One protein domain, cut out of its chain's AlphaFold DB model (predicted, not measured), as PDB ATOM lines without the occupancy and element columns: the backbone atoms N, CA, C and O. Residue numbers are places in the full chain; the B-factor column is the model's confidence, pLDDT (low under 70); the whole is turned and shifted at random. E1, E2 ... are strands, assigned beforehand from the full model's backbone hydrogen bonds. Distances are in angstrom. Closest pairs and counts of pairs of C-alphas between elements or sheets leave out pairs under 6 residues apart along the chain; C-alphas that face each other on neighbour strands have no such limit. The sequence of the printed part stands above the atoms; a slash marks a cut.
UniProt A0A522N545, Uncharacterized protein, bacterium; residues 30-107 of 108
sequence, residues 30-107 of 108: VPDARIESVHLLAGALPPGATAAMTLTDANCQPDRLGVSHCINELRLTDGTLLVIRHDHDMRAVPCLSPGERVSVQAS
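Overview. This is residues 30 to 107 of the 108 residues of an uncharacterized protein of bacterium (UniProt A0A522N545). What does the printed part look like? One strongly twisted sheet curls back on itself like a small barrel left open between its edge strands E1 and E5; E1 and E4 face E2 and E5, with E3 as the hinge. What is it made of? The 78 printed residues hold no named helix and five strands, E1 to E5 along the chain, in the antiparallel sheet order E1, E4, E3, E2, E5. The class is all strand, though only 38 residues are in named elements; the whole is compact, with a radius of gyration of the C-alphas of 12.2 A and spans of 37 by 27 by 23 A.

Arrangement. Where does E1, residues 35 to 42, pair? It is antiparallel to E4, residues 81 to 89, at 132 degrees; N 39 and O 85 are 3.0 A apart. How do E2, residues 50 to 54, and E3, residues 67 to 76, continue? E2, E3 and E4 form a meander, each strand the antiparallel neighbour of the one before. In hairpin E2 and E3, N 53 and O 75 are 2.9 A apart; in hairpin E3 and E4, N 74 and O 82 are 2.8 A apart. Where is E5, residues 101 to 106? It is antiparallel to E2 at 128 degrees, with N 52 and O 102 2.8 A apart. E1 to E4 and E2 to E5 are Greek keys, a meander of three strands plus one whose first and fourth strands are antiparallel neighbours.

Along the chain. Where do the strands begin and end? C-alpha 35 of E1 is at (30.262, 28.337, -21.517), and C-alpha 106 of E5 is at (41.251, 27.091, -17.828). How long are they? E1 spans 20.2 A, E2 13.0 A, E3 26.2 A, E4 25.2 A and E5 16.9 A.

Size, cuts and confidence. Which links are long? Those from E2 to E3 and from E4 to E5, with 12 and 11 residues. Is it continuous and confident? The printed part has no cut; residues 30 to 33 are under pLDDT 70.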
ATOM      1  N   VAL A  30      25.272  21.929 -29.043       58.47
ATOM      2  CA  VAL A  30      24.078  22.721 -28.734       58.47
ATOM      3  C   VAL A  30      24.118  24.031 -29.535       58.47
ATOM      4  O   VAL A  30      25.145  24.717 -29.509       58.47
ATOM      5  N   PRO A  31      23.035  24.421 -30.240       53.75
ATOM      6  CA  PRO A  31      22.907  25.777 -30.776       53.75
ATOM      7  C   PRO A  31      23.096  26.793 -29.638       53.75
ATOM      8  O   PRO A  31      22.569  26.579 -28.547       53.75
ATOM      9  N   ASP A  32      23.852  27.866 -29.882       62.91
ATOM     10  CA  ASP A  32      24.275  28.850 -28.870       62.91
ATOM     11  C   ASP A  32      25.187  28.268 -27.778       62.91
ATOM     12  O   ASP A  32      24.864  28.319 -26.590       62.91
ATOM     13  N   ALA A  33      26.337  27.723 -28.203       62.88
ATOM     14  CA  ALA A  33      27.377  27.143 -27.349       62.88
ATOM     15  C   ALA A  33      27.502  27.868 -25.996       62.88
ATOM     16  O   ALA A  33      27.939  29.022 -25.915       62.88
ATOM     17  N   ARG A  34      27.095  27.180 -24.926       72.00
ATOM     18  CA  ARG A  34      27.127  27.714 -23.564       72.00
ATOM     19  C   ARG A  34      28.487  27.433 -22.949       72.00
ATOM     20  O   ARG A  34      29.001  26.320 -23.048       72.00
ATOM     21  N   ILE A  35      29.065  28.467 -22.342       84.38
ATOM     22  CA  ILE A  35      30.262  28.337 -21.517       84.38
ATOM     23  C   ILE A  35      29.790  28.070 -20.091       84.38
ATOM     24  O   ILE A  35      29.139  28.917 -19.483       84.38
ATOM     25  N   GLU A  36      30.128  26.900 -19.572       88.44
ATOM     26  CA  GLU A  36      29.786  26.462 -18.223       88.44
ATOM     27  C   GLU A  36      31.056  26.428 -17.370       88.44
ATOM     28  O   GLU A  36      32.103  25.951 -17.808       88.44
ATOM     29  N   SER A  37      30.989  26.978 -16.159       91.06
ATOM     30  CA  SER A  37      32.084  26.924 -15.189       91.06
ATOM     31  C   SER A  37      31.913  25.705 -14.296       91.06
ATOM     32  O   SER A  37      30.895  25.579 -13.622       91.06
ATOM     33  N   VAL A  38      32.911  24.824 -14.267       93.69
ATOM     34  CA  VAL A  38      32.893  23.605 -13.445       93.69
ATOM     35  C   VAL A  38      34.142  23.518 -12.581       93.69
ATOM     36  O   VAL A  38      35.157  24.149 -12.875       93.69
ATOM     37  N   HIS A  39      34.099  22.715 -11.524       94.69
ATOM     38  CA  HIS A  39      35.243  22.538 -10.634       94.69
ATOM     39  C   HIS A  39      36.119  21.376 -11.090       94.69
ATOM     40  O   HIS A  39      35.624  20.263 -11.244       94.69
ATOM     41  N   LEU A  40      37.423  21.593 -11.233       94.75
ATOM     42  CA  LEU A  40      38.393  20.516 -11.404       94.75
ATOM     43  C   LEU A  40      38.680  19.867 -10.048       94.75
ATOM     44  O   LEU A  40      39.188  20.510  -9.130       94.75
ATOM     45  N   LEU A  41      38.363  18.581  -9.935       95.62
ATOM     46  CA  LEU A  41      38.637  17.766  -8.755       95.62
ATOM     47  C   LEU A  41      39.981  17.035  -8.870       95.62
ATOM     48  O   LEU A  41      40.677  16.883  -7.869       95.62
ATOM     49  N   ALA A  42      40.350  16.583 -10.074       94.88
ATOM     50  CA  ALA A  42      41.623  15.913 -10.345       94.88
ATOM     51  C   ALA A  42      42.038  16.025 -11.822       94.88
ATOM     52  O   ALA A  42      41.199  16.225 -12.699       94.88
ATOM     53  N   GLY A  43      43.331  15.830 -12.094       93.56
ATOM     54  CA  GLY A  43      43.927  15.928 -13.429       93.56
ATOM     55  C   GLY A  43      44.665  17.249 -13.656       93.56
ATOM     56  O   GLY A  43      44.661  18.135 -12.802       93.56
ATOM     57  N   ALA A  44      45.329  17.368 -14.805       89.94
ATOM     58  CA  ALA A  44      46.063  18.567 -15.199       89.94
ATOM     59  C   ALA A  44      45.452  19.154 -16.471       89.94
ATOM     60  O   ALA A  44      45.336  18.469 -17.486       89.94
ATOM     61  N   LEU A  45      45.067  20.430 -16.417       86.06
ATOM     62  CA  LEU A  45      44.598  21.138 -17.601       86.06
ATOM     63  C   LEU A  45      45.763  21.437 -18.552       86.06
ATOM     64  O   LEU A  45      46.827  21.868 -18.096       86.06
ATOM     65  N   PRO A  46      45.556  21.296 -19.868       82.94
ATOM     66  CA  PRO A  46      46.501  21.788 -20.854       82.94
ATOM     67  C   PRO A  46      46.505  23.327 -20.894       82.94
ATOM     68  O   PRO A  46      45.542  23.972 -20.472       82.94
ATOM     69  N   PRO A  47      47.570  23.946 -21.437       84.00
ATOM     70  CA  PRO A  47      47.725  25.404 -21.462       84.00
ATOM     71  C   PRO A  47      46.732  26.138 -22.381       84.00
ATOM     72  O   PRO A  47      46.681  27.365 -22.365       84.00
ATOM     73  N   GLY A  48      45.958  25.418 -23.195       87.88
ATOM     74  CA  GLY A  48      44.973  25.987 -24.112       87.88
ATOM     75  C   GLY A  48      43.713  25.136 -24.190       87.88
ATOM     76  O   GLY A  48      43.663  24.033 -23.647       87.88
ATOM     77  N   ALA A  49      42.699  25.659 -24.880       90.44
ATOM     78  CA  ALA A  49      41.465  24.924 -25.107       90.44
ATOM     79  C   ALA A  49      41.738  23.605 -25.839       90.44
ATOM     80  O   ALA A  49      42.441  23.586 -26.851       90.44
ATOM     81  N   THR A  50      41.167  22.513 -25.344       93.25
ATOM     82  CA  THR A  50      41.259  21.203 -25.991       93.25
ATOM     83  C   THR A  50      39.919  20.490 -25.973       93.25
ATOM     84  O   THR A  50      39.104  20.698 -25.078       93.25
ATOM     85  N   ALA A  51      39.696  19.613 -26.947       94.19
ATOM     86  CA  ALA A  51      38.527  18.753 -26.938       94.19
ATOM     87  C   ALA A  51      38.669  17.643 -25.884       94.19
ATOM     88  O   ALA A  51      39.759  17.119 -25.638       94.19
ATOM     89  N   ALA A  52      37.540  17.255 -25.308       95.38
ATOM     90  CA  ALA A  52      37.423  16.148 -24.384       95.38
ATOM     91  C   ALA A  52      36.148  15.344 -24.661       95.38
ATOM     92  O   ALA A  52      35.171  15.862 -25.206       95.38
ATOM     93  N   MET A  53      36.167  14.074 -24.271       96.75
ATOM     94  CA  MET A  53      35.002  13.197 -24.272       96.75
ATOM     95  C   MET A  53      34.604  12.879 -22.836       96.75
ATOM     96  O   MET A  53      35.448  12.448 -22.047       96.75
ATOM     97  N   THR A  54      33.328  13.050 -22.513       97.00
ATOM     98  CA  THR A  54      32.760  12.632 -21.232       97.00
ATOM     99  C   THR A  54      32.705  11.110 -21.170       97.00
ATOM    100  O   THR A  54      32.164  10.463 -22.066       97.00
ATOM    101  N   LEU A  55      33.284  10.520 -20.128       98.12
ATOM    102  CA  LEU A  55      33.324   9.073 -19.920       98.12
ATOM    103  C   LEU A  55      32.248   8.594 -18.944       98.12
ATOM    104  O   LEU A  55      31.719   7.499 -19.116       98.12
ATOM    105  N   THR A  56      31.942   9.394 -17.922       98.25
ATOM    106  CA  THR A  56      31.050   9.021 -16.814       98.25
ATOM    107  C   THR A  56      30.135  10.177 -16.410       98.25
ATOM    108  O   THR A  56      30.435  11.332 -16.711       98.25
ATOM    109  N   ASP A  57      29.038   9.862 -15.719       96.62
ATOM    110  CA  ASP A  57      27.993  10.774 -15.225       96.62
ATOM    111  C   ASP A  57      27.506  10.381 -13.812       96.62
ATOM    112  O   ASP A  57      26.337  10.087 -13.555       96.62
ATOM    113  N   ALA A  58      28.424  10.365 -12.846       98.00
ATOM    114  CA  ALA A  58      28.112   9.968 -11.475       98.00
ATOM    115  C   ALA A  58      27.463  11.111 -10.675       98.00
ATOM    116  O   ALA A  58      27.722  12.278 -10.927       98.00
ATOM    117  N   ASN A  59      26.671  10.791  -9.645       97.38
ATOM    118  CA  ASN A  59      26.094  11.777  -8.712       97.38
ATOM    119  C   ASN A  59      25.224  12.877  -9.369       97.38
ATOM    120  O   ASN A  59      25.194  14.020  -8.922       97.38
ATOM    121  N   CYS A  60      24.505  12.528 -10.436       97.44
ATOM    122  CA  CYS A  60      23.728  13.489 -11.220       97.44
ATOM    123  C   CYS A  60      22.308  13.768 -10.714       97.44
ATOM    124  O   CYS A  60      21.586  14.570 -11.304       97.44
ATOM    125  N   GLN A  61      21.877  13.101  -9.642       97.88
ATOM    126  CA  GLN A  61      20.568  13.381  -9.059       97.88
ATOM    127  C   GLN A  61      20.575  14.783  -8.435       97.88
ATOM    128  O   GLN A  61      21.497  15.089  -7.673       97.88
ATOM    129  N   PRO A  62      19.575  15.630  -8.737       97.38
ATOM    130  CA  PRO A  62      19.513  16.956  -8.157       97.38
ATOM    131  C   PRO A  62      19.269  16.885  -6.652       97.38
ATOM    132  O   PRO A  62      18.561  16.010  -6.146       97.38
ATOM    133  N   ASP A  63      19.821  17.858  -5.940       97.62
ATOM    134  CA  ASP A  63      19.512  18.093  -4.545       97.62
ATOM    135  C   ASP A  63      18.086  18.655  -4.363       97.62
ATOM    136  O   ASP A  63      17.306  18.841  -5.304       97.62
ATOM    137  N   ARG A  64      17.728  18.978  -3.115       97.81
ATOM    138  CA  ARG A  64      16.410  19.543  -2.783       97.81
ATOM    139  C   ARG A  64      16.121  20.901  -3.445       97.81
ATOM    140  O   ARG A  64      14.973  21.340  -3.423       97.81
ATOM    141  N   LEU A  65      17.142  21.594  -3.949       96.88
ATOM    142  CA  LEU A  65      17.028  22.879  -4.637       96.88
ATOM    143  C   LEU A  65      16.921  22.705  -6.160       96.88
ATOM    144  O   LEU A  65      16.611  23.674  -6.850       96.88
ATOM    145  N   GLY A  66      17.097  21.486  -6.677       97.12
ATOM    146  CA  GLY A  66      17.123  21.205  -8.111       97.12
ATOM    147  C   GLY A  66      18.524  21.285  -8.723       97.12
ATOM    148  O   GLY A  66      18.642  21.233  -9.946       97.12
ATOM    149  N   VAL A  67      19.569  21.415  -7.903       97.25
ATOM    150  CA  VAL A  67      20.955  21.544  -8.363       97.25
ATOM    151  C   VAL A  67      21.603  20.168  -8.416       97.25
ATOM    152  O   VAL A  67      21.625  19.445  -7.421       97.25
ATOM    153  N   SER A  68      22.124  19.794  -9.579       97.19
ATOM    154  CA  SER A  68      22.956  18.603  -9.734       97.19
ATOM    155  C   SER A  68      24.392  18.894  -9.311       97.19
ATOM    156  O   SER A  68      24.876  20.011  -9.471       97.19
ATOM    157  N   HIS A  69      25.068  17.866  -8.801       97.12
ATOM    158  CA  HIS A  69      26.480  17.882  -8.419       97.12
ATOM    159  C   HIS A  69      27.232  16.763  -9.150       97.12
ATOM    160  O   HIS A  69      28.039  16.048  -8.537       97.12
ATOM    161  N   CYS A  70      26.909  16.567 -10.437       97.56
ATOM    162  CA  CYS A  70      27.481  15.506 -11.262       97.56
ATOM    163  C   CYS A  70      29.005  15.497 -11.162       97.56
ATOM    164  O   CYS A  70      29.654  16.540 -11.252       97.56
ATOM    165  N   ILE A  71      29.572  14.305 -11.041       98.12
ATOM    166  CA  ILE A  71      30.996  14.052 -11.177       98.12
ATOM    167  C   ILE A  71      31.207  13.344 -12.509       98.12
ATOM    168  O   ILE A  71      30.676  12.255 -12.733       98.12
ATOM    169  N   ASN A  72      31.998  13.963 -13.378       98.06
ATOM    170  CA  ASN A  72      32.312  13.423 -14.693       98.06
ATOM    171  C   ASN A  72      33.818  13.176 -14.810       98.06
ATOM    172  O   ASN A  72      34.634  14.022 -14.433       98.06
ATOM    173  N   GLU A  73      34.184  12.035 -15.384       98.38
ATOM    174  CA  GLU A  73      35.518  11.805 -15.929       98.38
ATOM    175  C   GLU A  73      35.545  12.268 -17.382       98.38
ATOM    176  O   GLU A  73      34.687  11.884 -18.177       98.38
ATOM    177  N   LEU A  74      36.532  13.080 -17.743       97.62
ATOM    178  CA  LEU A  74      36.744  13.547 -19.106       97.62
ATOM    179  C   LEU A  74      38.068  13.011 -19.632       97.62
ATOM    180  O   LEU A  74      39.094  13.114 -18.960       97.62
ATOM    181  N   ARG A  75      38.066  12.506 -20.864       97.62
ATOM    182  CA  ARG A  75      39.286  12.139 -21.586       97.62
ATOM    183  C   ARG A  75      39.628  13.201 -22.613       97.62
ATOM    184  O   ARG A  75      38.869  13.398 -23.560       97.62
ATOM    185  N   LEU A  76      40.777  13.843 -22.442       95.94
ATOM    186  CA  LEU A  76      41.326  14.785 -23.412       95.94
ATOM    187  C   LEU A  76      41.828  14.046 -24.659       95.94
ATOM    188  O   LEU A  76      42.063  12.835 -24.642       95.94
ATOM    189  N   THR A  77      42.029  14.783 -25.748       94.06
ATOM    190  CA  THR A  77      42.549  14.245 -27.020       94.06
ATOM    191  C   THR A  77      43.931  13.599 -26.911       94.06
ATOM    192  O   THR A  77      44.213  12.665 -27.658       94.06
ATOM    193  N   ASP A  78      44.771  14.045 -25.975       93.19
ATOM    194  CA  ASP A  78      46.087  13.458 -25.687       93.19
ATOM    195  C   ASP A  78      46.024  12.223 -24.763       93.19
ATOM    196  O   ASP A  78      47.044  11.591 -24.491       93.19
ATOM    197  N   GLY A  79      44.825  11.850 -24.304       95.38
ATOM    198  CA  GLY A  79      44.584  10.726 -23.404       95.38
ATOM    199  C   GLY A  79      44.595  11.077 -21.914       95.38
ATOM    200  O   GLY A  79      44.265  10.200 -21.112       95.38
ATOM    201  N   THR A  80      44.913  12.320 -21.539       95.56
ATOM    202  CA  THR A  80      44.839  12.806 -20.153       95.56
ATOM    203  C   THR A  80      43.420  12.673 -19.606       95.56
ATOM    204  O   THR A  80      42.443  12.913 -20.319       95.56
ATOM    205  N   LEU A  81      43.304  12.302 -18.329       97.50
ATOM    206  CA  LEU A  81      42.031  12.227 -17.618       97.50
ATOM    207  C   LEU A  81      41.858  13.428 -16.691       97.50
ATOM    208  O   LEU A  81      42.759  13.756 -15.915       97.50
ATOM    209  N   LEU A  82      40.683  14.047 -16.754       96.62
ATOM    210  CA  LEU A  82      40.216  15.037 -15.790       96.62
ATOM    211  C   LEU A  82      39.035  14.464 -15.013       96.62
ATOM    212  O   LEU A  82      38.211  13.751 -15.578       96.62
ATOM    213  N   VAL A  83      38.925  14.827 -13.741       97.56
ATOM    214  CA  VAL A  83      37.718  14.609 -12.941       97.56
ATOM    215  C   VAL A  83      37.162  15.970 -12.584       97.56
ATOM    216  O   VAL A  83      37.877  16.796 -12.012       97.56
ATOM    217  N   ILE A  84      35.898  16.205 -12.909       96.81
ATOM    218  CA  ILE A  84      35.227  17.479 -12.661       96.81
ATOM    219  C   ILE A  84      33.989  17.293 -11.793       96.81
ATOM    220  O   ILE A  84      33.396  16.216 -11.782       96.81
ATOM    221  N   ARG A  85      33.568  18.366 -11.119       97.12
ATOM    222  CA  ARG A  85      32.215  18.513 -10.580       97.12
ATOM    223  C   ARG A  85      31.461  19.564 -11.376       97.12
ATOM    224  O   ARG A  85      31.860  20.732 -11.381       97.12
ATOM    225  N   HIS A  86      30.383  19.146 -12.020       95.19
ATOM    226  CA  HIS A  86      29.490  20.009 -12.771       95.19
ATOM    227  C   HIS A  86      28.273  20.369 -11.912       95.19
ATOM    228  O   HIS A  86      27.271  19.654 -11.901       95.19
ATOM    229  N   ASP A  87      28.381  21.494 -11.205       94.62
ATOM    230  CA  ASP A  87      27.282  22.066 -10.431       94.62
ATOM    231  C   ASP A  87      26.352  22.868 -11.358       94.62
ATOM    232  O   ASP A  87      26.787  23.855 -11.951       94.62
ATOM    233  N   HIS A  88      25.085  22.464 -11.502       93.06
ATOM    234  CA  HIS A  88      24.128  23.166 -12.373       93.06
ATOM    235  C   HIS A  88      22.666  22.998 -11.952       93.06
ATOM    236  O   HIS A  88      22.276  21.977 -11.388       93.06
ATOM    237  N   ASP A  89      21.835  23.996 -12.267       94.56
ATOM    238  CA  ASP A  89      20.378  23.892 -12.137       94.56
ATOM    239  C   ASP A  89      19.824  22.987 -13.249       94.56
ATOM    240  O   ASP A  89      19.846  23.353 -14.430       94.56
ATOM    241  N   MET A  90      19.282  21.829 -12.863       93.38
ATOM    242  CA  MET A  90      18.712  20.826 -13.773       93.38
ATOM    243  C   MET A  90      17.513  21.333 -14.583       93.38
ATOM    244  O   MET A  90      17.099  20.689 -15.547       93.38
ATOM    245  N   ARG A  91      16.923  22.474 -14.207       92.38
ATOM    246  CA  ARG A  91      15.841  23.124 -14.961       92.38
ATOM    247  C   ARG A  91      16.359  23.954 -16.134       92.38
ATOM    248  O   ARG A  91      15.572  24.289 -17.016       92.38
ATOM    249  N   ALA A  92      17.639  24.318 -16.124       89.94
ATOM    250  CA  ALA A  92      18.245  25.218 -17.100       89.94
ATOM    251  C   ALA A  92      19.306  24.528 -17.964       89.94
ATOM    252  O   ALA A  92      19.387  24.792 -19.163       89.94
ATOM    253  N   VAL A  93      20.115  23.660 -17.356       88.69
ATOM    254  CA  VAL A  93      21.248  22.992 -17.998       88.69
ATOM    255  C   VAL A  93      21.126  21.493 -17.728       88.69
ATOM    256  O   VAL A  93      20.960  21.109 -16.573       88.69
ATOM    257  N   PRO A  94      21.159  20.626 -18.751       91.69
ATOM    258  CA  PRO A  94      21.184  19.190 -18.527       91.69
ATOM    259  C   PRO A  94      22.600  18.715 -18.185       91.69
ATOM    260  O   PRO A  94      23.590  19.315 -18.611       91.69
ATOM    261  N   CYS A  95      22.691  17.582 -17.490       93.88
ATOM    262  CA  CYS A  95      23.961  16.931 -17.183       93.88
ATOM    263  C   CYS A  95      24.789  16.624 -18.440       93.88
ATOM    264  O   CYS A  95      24.242  16.398 -19.524       93.88
ATOM    265  N   LEU A  96      26.108  16.528 -18.260       94.19
ATOM    266  CA  LEU A  96      26.991  15.945 -19.268       94.19
ATOM    267  C   LEU A  96      26.769  14.435 -19.318       94.19
ATOM    268  O   LEU A  96      26.779  13.782 -18.274       94.19
ATOM    269  N   SER A  97      26.595  13.893 -20.522       94.38
ATOM    270  CA  SER A  97      26.329  12.464 -20.729       94.38
ATOM    271  C   SER A  97      27.567  11.709 -21.231       94.38
ATOM    272  O   SER A  97      28.380  12.287 -21.957       94.38
ATOM    273  N   PRO A  98      27.729  10.409 -20.925       96.81
ATOM    274  CA  PRO A  98      28.797   9.599 -21.503       96.81
ATOM    275  C   PRO A  98      28.768   9.623 -23.040       96.81
ATOM    276  O   PRO A  98      27.722   9.449 -23.663       96.81
ATOM    277  N   GLY A  99      29.931   9.838 -23.657       95.88
ATOM    278  CA  GLY A  99      30.099   9.981 -25.106       95.88
ATOM    279  C   GLY A  99      29.937  11.409 -25.639       95.88
ATOM    280  O   GLY A  99      30.282  11.664 -26.795       95.88
ATOM    281  N   GLU A 100      29.470  12.350 -24.815       93.31
ATOM    282  CA  GLU A 100      29.371  13.761 -25.183       93.31
ATOM    283  C   GLU A 100      30.758  14.380 -25.415       93.31
ATOM    284  O   GLU A 100      31.727  14.063 -24.716       93.31
ATOM    285  N   ARG A 101      30.864  15.264 -26.417       93.56
ATOM    286  CA  ARG A 101      32.103  15.978 -26.747       93.56
ATOM    287  C   ARG A 101      32.019  17.426 -26.302       93.56
ATOM    288  O   ARG A 101      31.119  18.155 -26.707       93.56
ATOM    289  N   VAL A 102      33.029  17.858 -25.564       92.75
ATOM    290  CA  VAL A 102      33.135  19.223 -25.052       92.75
ATOM    291  C   VAL A 102      34.505  19.815 -25.360       92.75
ATOM    292  O   VAL A 102      35.462  19.083 -25.601       92.75
ATOM    293  N   SER A 103      34.618  21.139 -25.343       93.25
ATOM    294  CA  SER A 103      35.913  21.823 -25.263       93.25
ATOM    295  C   SER A 103      36.161  22.257 -23.826       93.25
ATOM    296  O   SER A 103      35.265  22.819 -23.200       93.25
ATOM    297  N   VAL A 104      37.358  21.997 -23.304       93.06
ATOM    298  CA  VAL A 104      37.779  22.377 -21.952       93.06
ATOM    299  C   VAL A 104      38.938  23.361 -22.016       93.06
ATOM    300  O   VAL A 104      39.858  23.195 -22.814       93.06
ATOM    301  N   GLN A 105      38.917  24.375 -21.156       91.25
ATOM    302  CA  GLN A 105      40.017  25.322 -20.978       91.25
ATOM    303  C   GLN A 105      40.050  25.842 -19.539       91.25
ATOM    304  O   GLN A 105      39.039  25.798 -18.836       91.25
ATOM    305  N   ALA A 106      41.190  26.373 -19.098       87.69
ATOM    306  CA  ALA A 106      41.251  27.091 -17.828       87.69
ATOM    307  C   ALA A 106      40.278  28.286 -17.835       87.69
ATOM    308  O   ALA A 106      40.213  29.028 -18.821       87.69
ATOM    309  N   SER A 107      39.525  28.476 -16.745       79.69
ATOM    310  CA  SER A 107      38.806  29.736 -16.531       79.69
ATOM    311  C   SER A 107      39.823  30.866 -16.372       79.69
ATOM    312  O   SER A 107      40.863  30.670 -15.741       79.69
TER     313      SER A 107